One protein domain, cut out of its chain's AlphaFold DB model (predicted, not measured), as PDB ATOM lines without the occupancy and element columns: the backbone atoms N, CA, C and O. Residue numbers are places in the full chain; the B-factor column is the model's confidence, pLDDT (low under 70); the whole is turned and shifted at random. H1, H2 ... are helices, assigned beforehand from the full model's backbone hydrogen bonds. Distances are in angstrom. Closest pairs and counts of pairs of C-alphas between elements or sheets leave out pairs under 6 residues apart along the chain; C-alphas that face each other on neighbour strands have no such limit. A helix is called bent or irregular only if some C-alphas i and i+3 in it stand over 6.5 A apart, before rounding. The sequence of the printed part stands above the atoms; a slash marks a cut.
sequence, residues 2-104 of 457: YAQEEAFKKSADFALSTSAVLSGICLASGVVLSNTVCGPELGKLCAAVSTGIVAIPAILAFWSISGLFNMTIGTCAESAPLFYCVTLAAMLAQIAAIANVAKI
ATOM      1  N   TYR A   2      19.081  -0.113 -18.048       67.06
ATOM      2  CA  TYR A   2      19.384   0.763 -19.204       67.06
ATOM      3  C   TYR A   2      18.232   1.657 -19.714       67.06
ATOM      4  O   TYR A   2      18.447   2.818 -20.043       67.06
ATOM      5  N   ALA A   3      16.985   1.171 -19.727       70.00
ATOM      6  CA  ALA A   3      15.840   1.988 -20.159       70.00
ATOM      7  C   ALA A   3      15.501   3.148 -19.193       70.00
ATOM      8  O   ALA A   3      14.903   4.142 -19.600       70.00
ATOM      9  N   GLN A   4      15.881   3.030 -17.917       68.44
ATOM     10  CA  GLN A   4      15.635   4.051 -16.897       68.44
ATOM     11  C   GLN A   4      16.668   5.185 -16.986       68.44
ATOM     12  O   GLN A   4      16.298   6.348 -16.843       68.44
ATOM     13  N   GLU A   5      17.926   4.871 -17.313       77.06
ATOM     14  CA  GLU A   5      18.979   5.876 -17.533       77.06
ATOM     15  C   GLU A   5      18.700   6.765 -18.750       77.06
ATOM     16  O   GLU A   5      18.880   7.983 -18.681       77.06
ATOM     17  N   GLU A   6      18.199   6.207 -19.858       78.81
ATOM     18  CA  GLU A   6      17.868   7.016 -21.041       78.81
ATOM     19  C   GLU A   6      16.685   7.963 -20.806       78.81
ATOM     20  O   GLU A   6      16.692   9.106 -21.279       78.81
ATOM     21  N   ALA A   7      15.664   7.504 -20.073       70.12
ATOM     22  CA  ALA A   7      14.535   8.345 -19.684       70.12
ATOM     23  C   ALA A   7      14.990   9.471 -18.743       70.12
ATOM     24  O   ALA A   7      14.581  10.624 -18.909       70.12
ATOM     25  N   PHE A   8      15.898   9.152 -17.815       71.25
ATOM     26  CA  PHE A   8      16.475  10.119 -16.894       71.25
ATOM     27  C   PHE A   8      17.276  11.204 -17.624       71.25
ATOM     28  O   PHE A   8      16.992  12.393 -17.460       71.25
ATOM     29  N   LYS A   9      18.190  10.807 -18.516       75.19
ATOM     30  CA  LYS A   9      19.019  11.737 -19.294       75.19
ATOM     31  C   LYS A   9      18.177  12.715 -20.119       75.19
ATOM     32  O   LYS A   9      18.406  13.919 -20.063       75.19
ATOM     33  N   LYS A  10      17.127  12.227 -20.792       73.56
ATOM     34  CA  LYS A  10      16.199  13.088 -21.552       73.56
ATOM     35  C   LYS A  10      15.447  14.083 -20.668       73.56
ATOM     36  O   LYS A  10      15.227  15.216 -21.088       73.56
ATOM     37  N   SER A  11      15.044  13.672 -19.465       68.56
ATOM     38  CA  SER A  11      14.349  14.562 -18.529       68.56
ATOM     39  C   SER A  11      15.272  15.646 -17.959       68.56
ATOM     40  O   SER A  11      14.867  16.806 -17.868       68.56
ATOM     41  N   ALA A  12      16.530  15.298 -17.662       74.00
ATOM     42  CA  ALA A  12      17.541  16.235 -17.189       74.00
ATOM     43  C   ALA A  12      17.894  17.274 -18.261       74.00
ATOM     44  O   ALA A  12      17.863  18.471 -17.976       74.00
ATOM     45  N   ASP A  13      18.125  16.838 -19.502       71.25
ATOM     46  CA  ASP A  13      18.410  17.736 -20.628       71.25
ATOM     47  C   ASP A  13      17.234  18.690 -20.903       71.25
ATOM     48  O   ASP A  13      17.432  19.882 -21.151       71.25
ATOM     49  N   PHE A  14      15.993  18.201 -20.795       72.00
ATOM     50  CA  PHE A  14      14.801  19.032 -20.974       72.00
ATOM     51  C   PHE A  14      14.665  20.097 -19.878       72.00
ATOM     52  O   PHE A  14      14.382  21.259 -20.181       72.00
ATOM     53  N   ALA A  15      14.897  19.729 -18.618       70.06
ATOM     54  CA  ALA A  15      14.831  20.644 -17.480       70.06
ATOM     55  C   ALA A  15      15.972  21.683 -17.486       70.06
ATOM     56  O   ALA A  15      15.746  22.869 -17.225       70.06
ATOM     57  N   LEU A  16      17.192  21.275 -17.848       72.06
ATOM     58  CA  LEU A  16      18.325  22.189 -18.046       72.06
ATOM     59  C   LEU A  16      18.055  23.172 -19.189       72.06
ATOM     60  O   LEU A  16      18.270  24.373 -19.036       72.06
ATOM     61  N   SER A  17      17.510  22.691 -20.307       72.25
ATOM     62  CA  SER A  17      17.161  23.544 -21.445       72.25
ATOM     63  C   SER A  17      16.065  24.558 -21.093       72.25
ATOM     64  O   SER A  17      16.225  25.754 -21.338       72.25
ATOM     65  N   THR A  18      14.977  24.117 -20.456       71.19
ATOM     66  CA  THR A  18      13.878  25.020 -20.071       71.19
ATOM     67  C   THR A  18      14.293  26.029 -19.002       71.19
ATOM     68  O   THR A  18      13.918  27.199 -19.105       71.19
ATOM     69  N   SER A  19      15.106  25.630 -18.019       74.62
ATOM     70  CA  SER A  19      15.621  26.558 -17.001       74.62
ATOM     71  C   SER A  19      16.581  27.600 -17.583       74.62
ATOM     72  O   SER A  19      16.470  28.779 -17.241       74.62
ATOM     73  N   ALA A  20      17.458  27.217 -18.517       71.44
ATOM     74  CA  ALA A  20      18.343  28.151 -19.210       71.44
ATOM     75  C   ALA A  20      17.555  29.187 -20.030       71.44
ATOM     76  O   ALA A  20      17.842  30.384 -19.958       71.44
ATOM     77  N   VAL A  21      16.516  28.749 -20.753       72.62
ATOM     78  CA  VAL A  21      15.649  29.645 -21.537       72.62
ATOM     79  C   VAL A  21      14.870  30.597 -20.628       72.62
ATOM     80  O   VAL A  21      14.851  31.800 -20.882       72.62
ATOM     81  N   LEU A  22      14.277  30.101 -19.538       74.25
ATOM     82  CA  LEU A  22      13.552  30.942 -18.578       74.25
ATOM     83  C   LEU A  22      14.471  31.953 -17.883       74.25
ATOM     84  O   LEU A  22      14.094  33.115 -17.738       74.25
ATOM     85  N   SER A  23      15.685  31.543 -17.508       75.81
ATOM     86  CA  SER A  23      16.693  32.441 -16.937       75.81
ATOM     87  C   SER A  23      17.095  33.532 -17.935       75.81
ATOM     88  O   SER A  23      17.097  34.715 -17.592       75.81
ATOM     89  N   GLY A  24      17.332  33.159 -19.198       77.44
ATOM     90  CA  GLY A  24      17.618  34.105 -20.277       77.44
ATOM     91  C   GLY A  24      16.484  35.106 -20.503       77.44
ATOM     92  O   GLY A  24      16.738  36.306 -20.600       77.44
ATOM     93  N   ILE A  25      15.228  34.643 -20.509       75.00
ATOM     94  CA  ILE A  25      14.052  35.514 -20.632       75.00
ATOM     95  C   ILE A  25      13.951  36.451 -19.427       75.00
ATOM     96  O   ILE A  25      13.759  37.648 -19.626       75.00
ATOM     97  N   CYS A  26      14.122  35.962 -18.197       75.69
ATOM     98  CA  CYS A  26      14.084  36.802 -16.997       75.69
ATOM     99  C   CYS A  26      15.174  37.882 -17.011       75.69
ATOM    100  O   CYS A  26      14.876  39.049 -16.749       75.69
ATOM    101  N   LEU A  27      16.412  37.528 -17.364       74.25
ATOM    102  CA  LEU A  27      17.520  38.483 -17.439       74.25
ATOM    103  C   LEU A  27      17.311  39.509 -18.557       74.25
ATOM    104  O   LEU A  27      17.451  40.709 -18.318       74.25
ATOM    105  N   ALA A  28      16.911  39.069 -19.752       69.75
ATOM    106  CA  ALA A  28      16.623  39.968 -20.869       69.75
ATOM    107  C   ALA A  28      15.456  40.914 -20.545       69.75
ATOM    108  O   ALA A  28      15.538  42.113 -20.812       69.75
ATOM    109  N   SER A  29      14.403  40.399 -19.905       71.88
ATOM    110  CA  SER A  29      13.259  41.200 -19.448       71.88
ATOM    111  C   SER A  29      13.691  42.235 -18.415       71.88
ATOM    112  O   SER A  29      13.308  43.398 -18.528       71.88
ATOM    113  N   GLY A  30      14.531  41.838 -17.452       77.75
ATOM    114  CA  GLY A  30      15.099  42.732 -16.446       77.75
ATOM    115  C   GLY A  30      15.892  43.875 -17.077       77.75
ATOM    116  O   GLY A  30      15.619  45.035 -16.790       77.75
ATOM    117  N   VAL A  31      16.801  43.572 -18.009       70.69
ATOM    118  CA  VAL A  31      17.625  44.584 -18.696       70.69
ATOM    119  C   VAL A  31      16.776  45.537 -19.546       70.69
ATOM    120  O   VAL A  31      16.995  46.751 -19.524       70.69
ATOM    121  N   VAL A  32      15.789  45.019 -20.281       71.56
ATOM    122  CA  VAL A  32      14.896  45.849 -21.108       71.56
ATOM    123  C   VAL A  32      14.030  46.757 -20.233       71.56
ATOM    124  O   VAL A  32      13.878  47.940 -20.549       71.56
ATOM    125  N   LEU A  33      13.506  46.247 -19.117       68.31
ATOM    126  CA  LEU A  33      12.716  47.038 -18.172       68.31
ATOM    127  C   LEU A  33      13.570  48.101 -17.464       68.31
ATOM    128  O   LEU A  33      13.126  49.240 -17.345       68.31
ATOM    129  N   SER A  34      14.808  47.782 -17.075       64.19
ATOM    130  CA  SER A  34      15.720  48.744 -16.440       64.19
ATOM    131  C   SER A  34      16.121  49.900 -17.362       64.19
ATOM    132  O   SER A  34      16.292  51.019 -16.887       64.19
ATOM    133  N   ASN A  35      16.234  49.667 -18.674       62.69
ATOM    134  CA  ASN A  35      16.672  50.694 -19.628       62.69
ATOM    135  C   ASN A  35      15.542  51.574 -20.186       62.69
ATOM    136  O   ASN A  35      15.818  52.614 -20.783       62.69
ATOM    137  N   THR A  36      14.274  51.173 -20.045       58.84
ATOM    138  CA  THR A  36      13.150  51.847 -20.725       58.84
ATOM    139  C   THR A  36      12.260  52.685 -19.810       58.84
ATOM    140  O   THR A  36      11.360  53.367 -20.303       58.84
ATOM    141  N   VAL A  37      12.498  52.691 -18.496       54.28
ATOM    142  CA  VAL A  37      11.502  53.169 -17.531       54.28
ATOM    143  C   VAL A  37      12.035  54.292 -16.636       54.28
ATOM    144  O   VAL A  37      12.623  54.055 -15.590       54.28
ATOM    145  N   CYS A  38      11.737  55.536 -17.018       49.28
ATOM    146  CA  CYS A  38      11.782  56.713 -16.143       49.28
ATOM    147  C   CYS A  38      10.452  57.470 -16.281       49.28
ATOM    148  O   CYS A  38      10.275  58.259 -17.209       49.28
ATOM    149  N   GLY A  39       9.495  57.208 -15.384       64.75
ATOM    150  CA  GLY A  39       8.217  57.922 -15.335       64.75
ATOM    151  C   GLY A  39       7.465  57.723 -14.005       64.75
ATOM    152  O   GLY A  39       7.517  56.630 -13.446       64.75
ATOM    153  N   PRO A  40       6.756  58.746 -13.487       57.50
ATOM    154  CA  PRO A  40       6.150  58.735 -12.146       57.50
ATOM    155  C   PRO A  40       4.965  57.765 -11.976       57.50
ATOM    156  O   PRO A  40       4.760  57.236 -10.888       57.50
ATOM    157  N   GLU A  41       4.235  57.436 -13.044       60.12
ATOM    158  CA  GLU A  41       3.156  56.427 -13.016       60.12
ATOM    159  C   GLU A  41       3.683  54.984 -12.839       60.12
ATOM    160  O   GLU A  41       2.920  54.059 -12.555       60.12
ATOM    161  N   LEU A  42       5.001  54.770 -12.962       59.09
ATOM    162  CA  LEU A  42       5.625  53.444 -12.902       59.09
ATOM    163  C   LEU A  42       6.059  52.995 -11.508       59.09
ATOM    164  O   LEU A  42       6.443  51.836 -11.365       59.09
ATOM    165  N   GLY A  43       5.897  53.815 -10.464       69.12
ATOM    166  CA  GLY A  43       6.125  53.359  -9.085       69.12
ATOM    167  C   GLY A  43       5.313  52.099  -8.741       69.12
ATOM    168  O   GLY A  43       5.808  51.198  -8.069       69.12
ATOM    169  N   LYS A  44       4.102  51.976  -9.305       67.12
ATOM    170  CA  LYS A  44       3.223  50.809  -9.127       67.12
ATOM    171  C   LYS A  44       3.705  49.574  -9.899       67.12
ATOM    172  O   LYS A  44       3.632  48.468  -9.373       67.12
ATOM    173  N   LEU A  45       4.231  49.751 -11.115       65.69
ATOM    174  CA  LEU A  45       4.786  48.653 -11.918       65.69
ATOM    175  C   LEU A  45       6.124  48.168 -11.355       65.69
ATOM    176  O   LEU A  45       6.327  46.965 -11.258       65.69
ATOM    177  N   CYS A  46       6.995  49.070 -10.899       73.06
ATOM    178  CA  CYS A  46       8.229  48.692 -10.210       73.06
ATOM    179  C   CYS A  46       7.949  47.956  -8.895       73.06
ATOM    180  O   CYS A  46       8.643  46.991  -8.597       73.06
ATOM    181  N   ALA A  47       6.913  48.345  -8.141       70.00
ATOM    182  CA  ALA A  47       6.494  47.615  -6.942       70.00
ATOM    183  C   ALA A  47       5.935  46.216  -7.267       70.00
ATOM    184  O   ALA A  47       6.222  45.257  -6.552       70.00
ATOM    185  N   ALA A  48       5.175  46.072  -8.358       71.44
ATOM    186  CA  ALA A  48       4.671  44.775  -8.824       71.44
ATOM    187  C   ALA A  48       5.799  43.864  -9.348       71.44
ATOM    188  O   ALA A  48       5.829  42.666  -9.072       71.44
ATOM    189  N   VAL A  49       6.763  44.430 -10.075       78.81
ATOM    190  CA  VAL A  49       7.935  43.697 -10.568       78.81
ATOM    191  C   VAL A  49       8.864  43.327  -9.411       78.81
ATOM    192  O   VAL A  49       9.351  42.201  -9.375       78.81
ATOM    193  N   SER A  50       9.065  44.206  -8.421       77.25
ATOM    194  CA  SER A  50       9.883  43.883  -7.245       77.25
ATOM    195  C   SER A  50       9.242  42.794  -6.384       77.25
ATOM    196  O   SER A  50       9.934  41.872  -5.959       77.25
ATOM    197  N   THR A  51       7.917  42.829  -6.198       73.38
ATOM    198  CA  THR A  51       7.197  41.741  -5.521       73.38
ATOM    199  C   THR A  51       7.274  40.441  -6.310       73.38
ATOM    200  O   THR A  51       7.488  39.402  -5.698       73.38
ATOM    201  N   GLY A  52       7.203  40.474  -7.645       76.56
ATOM    202  CA  GLY A  52       7.428  39.295  -8.487       76.56
ATOM    203  C   GLY A  52       8.835  38.707  -8.335       76.56
ATOM    204  O   GLY A  52       8.980  37.501  -8.154       76.56
ATOM    205  N   ILE A  53       9.866  39.555  -8.323       79.62
ATOM    206  CA  ILE A  53      11.267  39.134  -8.156       79.62
ATOM    207  C   ILE A  53      11.507  38.475  -6.791       79.62
ATOM    208  O   ILE A  53      12.321  37.563  -6.703       79.62
ATOM    209  N   VAL A  54      10.799  38.891  -5.737       78.62
ATOM    210  CA  VAL A  54      10.932  38.292  -4.395       78.62
ATOM    211  C   VAL A  54      10.020  37.071  -4.217       78.62
ATOM    212  O   VAL A  54      10.427  36.069  -3.631       78.62
ATOM    213  N   ALA A  55       8.793  37.120  -4.738       73.12
ATOM    214  CA  ALA A  55       7.803  36.064  -4.556       73.12
ATOM    215  C   ALA A  55       8.099  34.820  -5.404       73.12
ATOM    216  O   ALA A  55       7.878  33.706  -4.934       73.12
ATOM    217  N   ILE A  56       8.617  34.979  -6.628       79.81
ATOM    218  CA  ILE A  56       8.889  33.843  -7.524       79.81
ATOM    219  C   ILE A  56       9.950  32.893  -6.928       79.81
ATOM    220  O   ILE A  56       9.661  31.697  -6.851       79.81
ATOM    221  N   PRO A  57      11.115  33.358  -6.430       79.38
ATOM    222  CA  PRO A  57      12.075  32.490  -5.746       79.38
ATOM    223  C   PRO A  57      11.495  31.819  -4.500       79.38
ATOM    224  O   PRO A  57      11.743  30.637  -4.281       79.38
ATOM    225  N   ALA A  58      10.677  32.528  -3.713       74.62
ATOM    226  CA  ALA A  58      10.049  31.964  -2.517       74.62
ATOM    227  C   ALA A  58       9.050  30.842  -2.854       74.62
ATOM    228  O   ALA A  58       9.050  29.794  -2.207       74.62
ATOM    229  N   ILE A  59       8.237  31.023  -3.900       77.25
ATOM    230  CA  ILE A  59       7.296  30.001  -4.379       77.25
ATOM    231  C   ILE A  59       8.058  28.802  -4.953       77.25
ATOM    232  O   ILE A  59       7.708  27.662  -4.651       77.25
ATOM    233  N   LEU A  60       9.122  29.037  -5.729       77.69
ATOM    234  CA  LEU A  60       9.971  27.966  -6.254       77.69
ATOM    235  C   LEU A  60      10.666  27.195  -5.129       77.69
ATOM    236  O   LEU A  60      10.680  25.968  -5.168       77.69
ATOM    237  N   ALA A  61      11.181  27.875  -4.104       79.50
ATOM    238  CA  ALA A  61      11.772  27.233  -2.931       79.50
ATOM    239  C   ALA A  61      10.737  26.383  -2.182       79.50
ATOM    240  O   ALA A  61      11.005  25.224  -1.871       79.50
ATOM    241  N   PHE A  62       9.528  26.907  -1.970       79.25
ATOM    242  CA  PHE A  62       8.439  26.168  -1.327       79.25
ATOM    243  C   PHE A  62       8.036  24.910  -2.111       79.25
ATOM    244  O   PHE A  62       7.867  23.837  -1.526       79.25
ATOM    245  N   TRP A  63       7.932  25.017  -3.439       78.06
ATOM    246  CA  TRP A  63       7.680  23.875  -4.323       78.06
ATOM    247  C   TRP A  63       8.831  22.868  -4.312       78.06
ATOM    248  O   TRP A  63       8.581  21.667  -4.285       78.06
ATOM    249  N   SER A  64      10.076  23.343  -4.270       77.00
ATOM    250  CA  SER A  64      11.271  22.494  -4.189       77.00
ATOM    251  C   SER A  64      11.291  21.692  -2.889       77.00
ATOM    252  O   SER A  64      11.514  20.486  -2.911       77.00
ATOM    253  N   ILE A  65      11.001  22.345  -1.762       78.75
ATOM    254  CA  ILE A  65      10.944  21.723  -0.435       78.75
ATOM    255  C   ILE A  65       9.790  20.716  -0.366       78.75
ATOM    256  O   ILE A  65       9.969  19.598   0.110       78.75
ATOM    257  N   SER A  66       8.621  21.074  -0.897       75.50
ATOM    258  CA  SER A  66       7.463  20.174  -0.953       75.50
ATOM    259  C   SER A  66       7.722  18.970  -1.864       75.50
ATOM    260  O   SER A  66       7.336  17.850  -1.536       75.50
ATOM    261  N   GLY A  67       8.425  19.167  -2.982       76.44
ATOM    262  CA  GLY A  67       8.918  18.084  -3.833       76.44
ATOM    263  C   GLY A  67       9.899  17.172  -3.094       76.44
ATOM    264  O   GLY A  67       9.759  15.954  -3.165       76.44
ATOM    265  N   LEU A  68      10.828  17.751  -2.327       75.31
ATOM    266  CA  LEU A  68      11.810  17.017  -1.525       75.31
ATOM    267  C   LEU A  68      11.129  16.126  -0.472       75.31
ATOM    268  O   LEU A  68      11.428  14.937  -0.396       75.31
ATOM    269  N   PHE A  69      10.166  16.667   0.281       75.44
ATOM    270  CA  PHE A  69       9.422  15.906   1.294       75.44
ATOM    271  C   PHE A  69       8.485  14.850   0.691       75.44
ATOM    272  O   PHE A  69       8.310  13.779   1.271       75.44
ATOM    273  N   ASN A  70       7.924  15.097  -0.494       68.38
ATOM    274  CA  ASN A  70       7.107  14.102  -1.193       68.38
ATOM    275  C   ASN A  70       7.953  12.983  -1.832       68.38
ATOM    276  O   ASN A  70       7.445  11.886  -2.062       68.38
ATOM    277  N   MET A  71       9.243  13.221  -2.094       61.28
ATOM    278  CA  MET A  71      10.151  12.221  -2.667       61.28
ATOM    279  C   MET A  71      10.702  11.217  -1.654       61.28
ATOM    280  O   MET A  71      11.176  10.159  -2.063       61.28
ATOM    281  N   THR A  72      10.558  11.462  -0.351       59.62
ATOM    282  CA  THR A  72      10.962  10.517   0.707       59.62
ATOM    283  C   THR A  72      10.237   9.160   0.649       59.62
ATOM    284  O   THR A  72      10.611   8.242   1.371       59.62
ATOM    285  N   ILE A  73       9.221   9.009  -0.214       60.72
ATOM    286  CA  ILE A  73       8.382   7.803  -0.329       60.72
ATOM    287  C   ILE A  73       8.514   7.115  -1.716       60.72
ATOM    288  O   ILE A  73       7.903   6.075  -1.947       60.72
ATOM    289  N   GLY A  74       9.346   7.604  -2.651       55.19
ATOM    290  CA  GLY A  74       9.423   7.039  -4.012       55.19
ATOM    291  C   GLY A  74      10.821   7.025  -4.637       55.19
ATOM    292  O   GLY A  74      11.621   7.928  -4.427       55.19
ATOM    293  N   THR A  75      11.093   6.010  -5.460       47.88
ATOM    294  CA  THR A  75      12.368   5.561  -6.075       47.88
ATOM    295  C   THR A  75      13.143   6.555  -6.970       47.88
ATOM    296  O   THR A  75      13.983   6.145  -7.765       47.88
ATOM    297  N   CYS A  76      12.925   7.866  -6.844       54.50
ATOM    298  CA  CYS A  76      13.654   8.915  -7.577       54.50
ATOM    299  C   CYS A  76      14.738   9.622  -6.731       54.50
ATOM    300  O   CYS A  76      15.212  10.695  -7.113       54.50
ATOM    301  N   ALA A  77      15.139   9.026  -5.600       61.44
ATOM    302  CA  ALA A  77      16.034   9.615  -4.596       61.44
ATOM    303  C   ALA A  77      17.401  10.081  -5.138       61.44
ATOM    304  O   ALA A  77      18.002  10.991  -4.579       61.44
ATOM    305  N   GLU A  78      17.879   9.506  -6.241       69.44
ATOM    306  CA  GLU A  78      19.227   9.781  -6.755       69.44
ATOM    307  C   GLU A  78      19.329  11.092  -7.557       69.44
ATOM    308  O   GLU A  78      20.392  11.698  -7.654       69.44
ATOM    309  N   SER A  79      18.210  11.589  -8.092       70.00
ATOM    310  CA  SER A  79      18.194  12.758  -8.987       70.00
ATOM    311  C   SER A  79      17.662  14.046  -8.368       70.00
ATOM    312  O   SER A  79      18.023  15.145  -8.794       70.00
ATOM    313  N   ALA A  80      16.843  13.920  -7.327       69.81
ATOM    314  CA  ALA A  80      16.302  15.047  -6.577       69.81
ATOM    315  C   ALA A  80      17.381  15.999  -6.015       69.81
ATOM    316  O   ALA A  80      17.203  17.217  -6.131       69.81
ATOM    317  N   PRO A  81      18.519  15.507  -5.474       75.31
ATOM    318  CA  PRO A  81      19.557  16.381  -4.930       75.31
ATOM    319  C   PRO A  81      20.205  17.250  -6.010       75.31
ATOM    320  O   PRO A  81      20.497  18.419  -5.773       75.31
ATOM    321  N   LEU A  82      20.384  16.707  -7.220       74.88
ATOM    322  CA  LEU A  82      20.962  17.442  -8.346       74.88
ATOM    323  C   LEU A  82      20.045  18.579  -8.799       74.88
ATOM    324  O   LEU A  82      20.509  19.709  -8.952       74.88
ATOM    325  N   PHE A  83      18.740  18.322  -8.938       73.94
ATOM    326  CA  PHE A  83      17.779  19.380  -9.258       73.94
ATOM    327  C   PHE A  83      17.722  20.446  -8.163       73.94
ATOM    328  O   PHE A  83      17.713  21.637  -8.476       73.94
ATOM    329  N   TYR A  84      17.764  20.048  -6.890       78.38
ATOM    330  CA  TYR A  84      17.821  20.995  -5.779       78.38
ATOM    331  C   TYR A  84      19.071  21.885  -5.849       78.38
ATOM    332  O   TYR A  84      18.947  23.108  -5.808       78.38
ATOM    333  N   CYS A  85      20.257  21.306  -6.049       77.06
ATOM    334  CA  CYS A  85      21.512  22.055  -6.162       77.06
ATOM    335  C   CYS A  85      21.520  23.025  -7.353       77.06
ATOM    336  O   CYS A  85      21.953  24.167  -7.202       77.06
ATOM    337  N   VAL A  86      21.009  22.613  -8.518       78.75
ATOM    338  CA  VAL A  86      20.908  23.489  -9.702       78.75
ATOM    339  C   VAL A  86      19.943  24.647  -9.442       78.75
ATOM    340  O   VAL A  86      20.249  25.797  -9.762       78.75
ATOM    341  N   THR A  87      18.802  24.372  -8.806       79.31
ATOM    342  CA  THR A  87      17.810  25.406  -8.475       79.31
ATOM    343  C   THR A  87      18.358  26.382  -7.429       79.31
ATOM    344  O   THR A  87      18.199  27.595  -7.572       79.31
ATOM    345  N   LEU A  88      19.075  25.876  -6.421       78.75
ATOM    346  CA  LEU A  88      19.752  26.683  -5.405       78.75
ATOM    347  C   LEU A  88      20.825  27.585  -6.033       78.75
ATOM    348  O   LEU A  88      20.865  28.781  -5.749       78.75
ATOM    349  N   ALA A  89      21.659  27.042  -6.924       76.44
ATOM    350  CA  ALA A  89      22.682  27.808  -7.631       76.44
ATOM    351  C   ALA A  89      22.066  28.928  -8.486       76.44
ATOM    352  O   ALA A  89      22.559  30.058  -8.472       76.44
ATOM    353  N   ALA A  90      20.949  28.651  -9.170       80.50
ATOM    354  CA  ALA A  90      20.219  29.660  -9.932       80.50
ATOM    355  C   ALA A  90      19.652  30.772  -9.031       80.50
ATOM    356  O   ALA A  90      19.781  31.952  -9.368       80.50
ATOM    357  N   MET A  91      19.084  30.431  -7.868       81.06
ATOM    358  CA  MET A  91      18.608  31.434  -6.905       81.06
ATOM    359  C   MET A  91      19.755  32.286  -6.348       81.06
ATOM    360  O   MET A  91      19.634  33.508  -6.288       81.06
ATOM    361  N   LEU A  92      20.890  31.677  -5.992       79.62
ATOM    362  CA  LEU A  92      22.064  32.408  -5.502       79.62
ATOM    363  C   LEU A  92      22.630  33.360  -6.566       79.62
ATOM    364  O   LEU A  92      22.974  34.497  -6.246       79.62
ATOM    365  N   ALA A  93      22.657  32.941  -7.835       77.38
ATOM    366  CA  ALA A  93      23.061  33.800  -8.946       77.38
ATOM    367  C   ALA A  93      22.110  34.997  -9.129       77.38
ATOM    368  O   ALA A  93      22.566  36.124  -9.332       77.38
ATOM    369  N   GLN A  94      20.795  34.782  -9.000       81.62
ATOM    370  CA  GLN A  94      19.801  35.860  -9.045       81.62
ATOM    371  C   GLN A  94      19.981  36.849  -7.883       81.62
ATOM    372  O   GLN A  94      19.985  38.060  -8.107       81.62
ATOM    373  N   ILE A  95      20.206  36.357  -6.661       81.12
ATOM    374  CA  ILE A  95      20.467  37.202  -5.484       81.12
ATOM    375  C   ILE A  95      21.750  38.024  -5.679       81.12
ATOM    376  O   ILE A  95      21.749  39.231  -5.433       81.12
ATOM    377  N   ALA A  96      22.827  37.408  -6.176       77.25
ATOM    378  CA  ALA A  96      24.086  38.100  -6.450       77.25
ATOM    379  C   ALA A  96      23.926  39.199  -7.518       77.25
ATOM    380  O   ALA A  96      24.483  40.292  -7.376       77.25
ATOM    381  N   ALA A  97      23.129  38.947  -8.561       79.81
ATOM    382  CA  ALA A  97      22.819  39.946  -9.581       79.81
ATOM    383  C   ALA A  97      22.048  41.142  -8.993       79.81
ATOM    384  O   ALA A  97      22.421  42.291  -9.241       79.81
ATOM    385  N   ILE A  98      21.033  40.889  -8.161       81.12
ATOM    386  CA  ILE A  98      20.257  41.943  -7.488       81.12
ATOM    387  C   ILE A  98      21.154  42.761  -6.549       81.12
ATOM    388  O   ILE A  98      21.105  43.992  -6.574       81.12
ATOM    389  N   ALA A  99      22.014  42.102  -5.768       82.25
ATOM    390  CA  ALA A  99      22.959  42.773  -4.877       82.25
ATOM    391  C   ALA A  99      23.936  43.681  -5.648       82.25
ATOM    392  O   ALA A  99      24.219  44.801  -5.217       82.25
ATOM    393  N   ASN A 100      24.405  43.245  -6.821       81.75
ATOM    394  CA  ASN A 100      25.258  44.064  -7.682       81.75
ATOM    395  C   ASN A 100      24.524  45.288  -8.246       81.75
ATOM    396  O   ASN A 100      25.084  46.385  -8.225       81.75
ATOM    397  N   VAL A 101      23.273  45.141  -8.692       82.00
ATOM    398  CA  VAL A 101      22.461  46.279  -9.162       82.00
ATOM    399  C   VAL A 101      22.204  47.274  -8.026       82.00
ATOM    400  O   VAL A 101      22.371  48.479  -8.217       82.00
ATOM    401  N   ALA A 102      21.882  46.789  -6.824       79.06
ATOM    402  CA  ALA A 102      21.703  47.640  -5.647       79.06
ATOM    403  C   ALA A 102      22.983  48.429  -5.312       79.06
ATOM    404  O   ALA A 102      22.920  49.637  -5.081       79.06
ATOM    405  N   LYS A 103      24.152  47.780  -5.381       87.38
ATOM    406  CA  LYS A 103      25.456  48.420  -5.151       87.38
ATOM    407  C   LYS A 103      25.783  49.495  -6.192       87.38
ATOM    408  O   LYS A 103      26.406  50.500  -5.853       87.38
ATOM    409  N   ILE A 104      25.387  49.305  -7.453       84.50
ATOM    410  CA  ILE A 104      25.552  50.320  -8.509       84.50
ATOM    411  C   ILE A 104      24.637  51.520  -8.235       84.50
ATOM    412  O   ILE A 104      25.098  52.660  -8.297       84.50
TER     413      ILE A 104
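AT A GLANCE: This is residues 2 to 104 of the 457 residues of the protein "Cation-transporting ATPase, related" of Eimeria mitis (UniProt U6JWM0). Three long helices run lengthwise in a loose, three-sided bundle, H1 along the length, H2 back and H3 along it again, with their centres making a triangle. H2 and H3 form a helical hairpin, while H1 runs beside them without touching either, and residues 2 to 7, 38 to 44 and 99 to 104 stick out free. The printed part has 103 residues, with three named helices in the order H1, H2, H3 and no named strand, and its class is all helix. It is loose, with a radius of gyration of the C-alphas of 17.4 A, and a rod in outline, spanning 58 by 24 by 23 A.

HOW THE PARTS SIT: H1, residues 2 to 36, touches no helix. H1 and H2, residues 40 to 71, are near each other, with 6 pairs of C-alphas within 10 A. H1 and H3, residues 80 to 104, are near each other too, with 14 such pairs. H2 and H3 touch and form a helical hairpin. They run opposite ways at a shallow tilt of 22 degrees, and their centres are 13.2 A apart. Their closest C-alphas are those of Pro 57 and Met 91, 6.7 A apart. H2 touches H3 with residues 57 to 71 alone, and H3 touches H2 with residues 80 to 91 alone. In H1 and H3 every backbone O i to N i+4 pair is within hydrogen-bond range; in H2 it is 24 of 28.

IN THESE COORDINATES: H1 begins at Tyr 2, with its C-alpha at (19.384, 0.763, -19.204), and ends at Thr 36; its first and last C-alphas are 51.5 A apart. H2 runs from Pro 40, C-alpha at (6.150, 58.735, -12.146), to Met 71, C-alpha at (10.151, 12.221, -2.667), 47.6 A. H2 is irregular, but only just: C-alphas 41 and 44 are 6.8 A apart. H3 runs 36.5 A from Ala 80 to Ile 104, whose C-alpha is at (25.552, 50.320, -8.509).

THE WHOLE: The two C-alphas farthest apart are those of Tyr 2 and Pro 40, 59.9 A. Without the stretches that stand free, the body has 84 residues and spans 49 by 24 by 18 A. The printed part has no cut. The link from H1 to H2 is tight, with 3 residues, the link from H2 to H3 is short, with 8 residues, and no link is long. The mean pLDDT of the printed part is 72.6. In this predicted model 27 residues are under 70, among them residues 33 to 45 and 70 to 78.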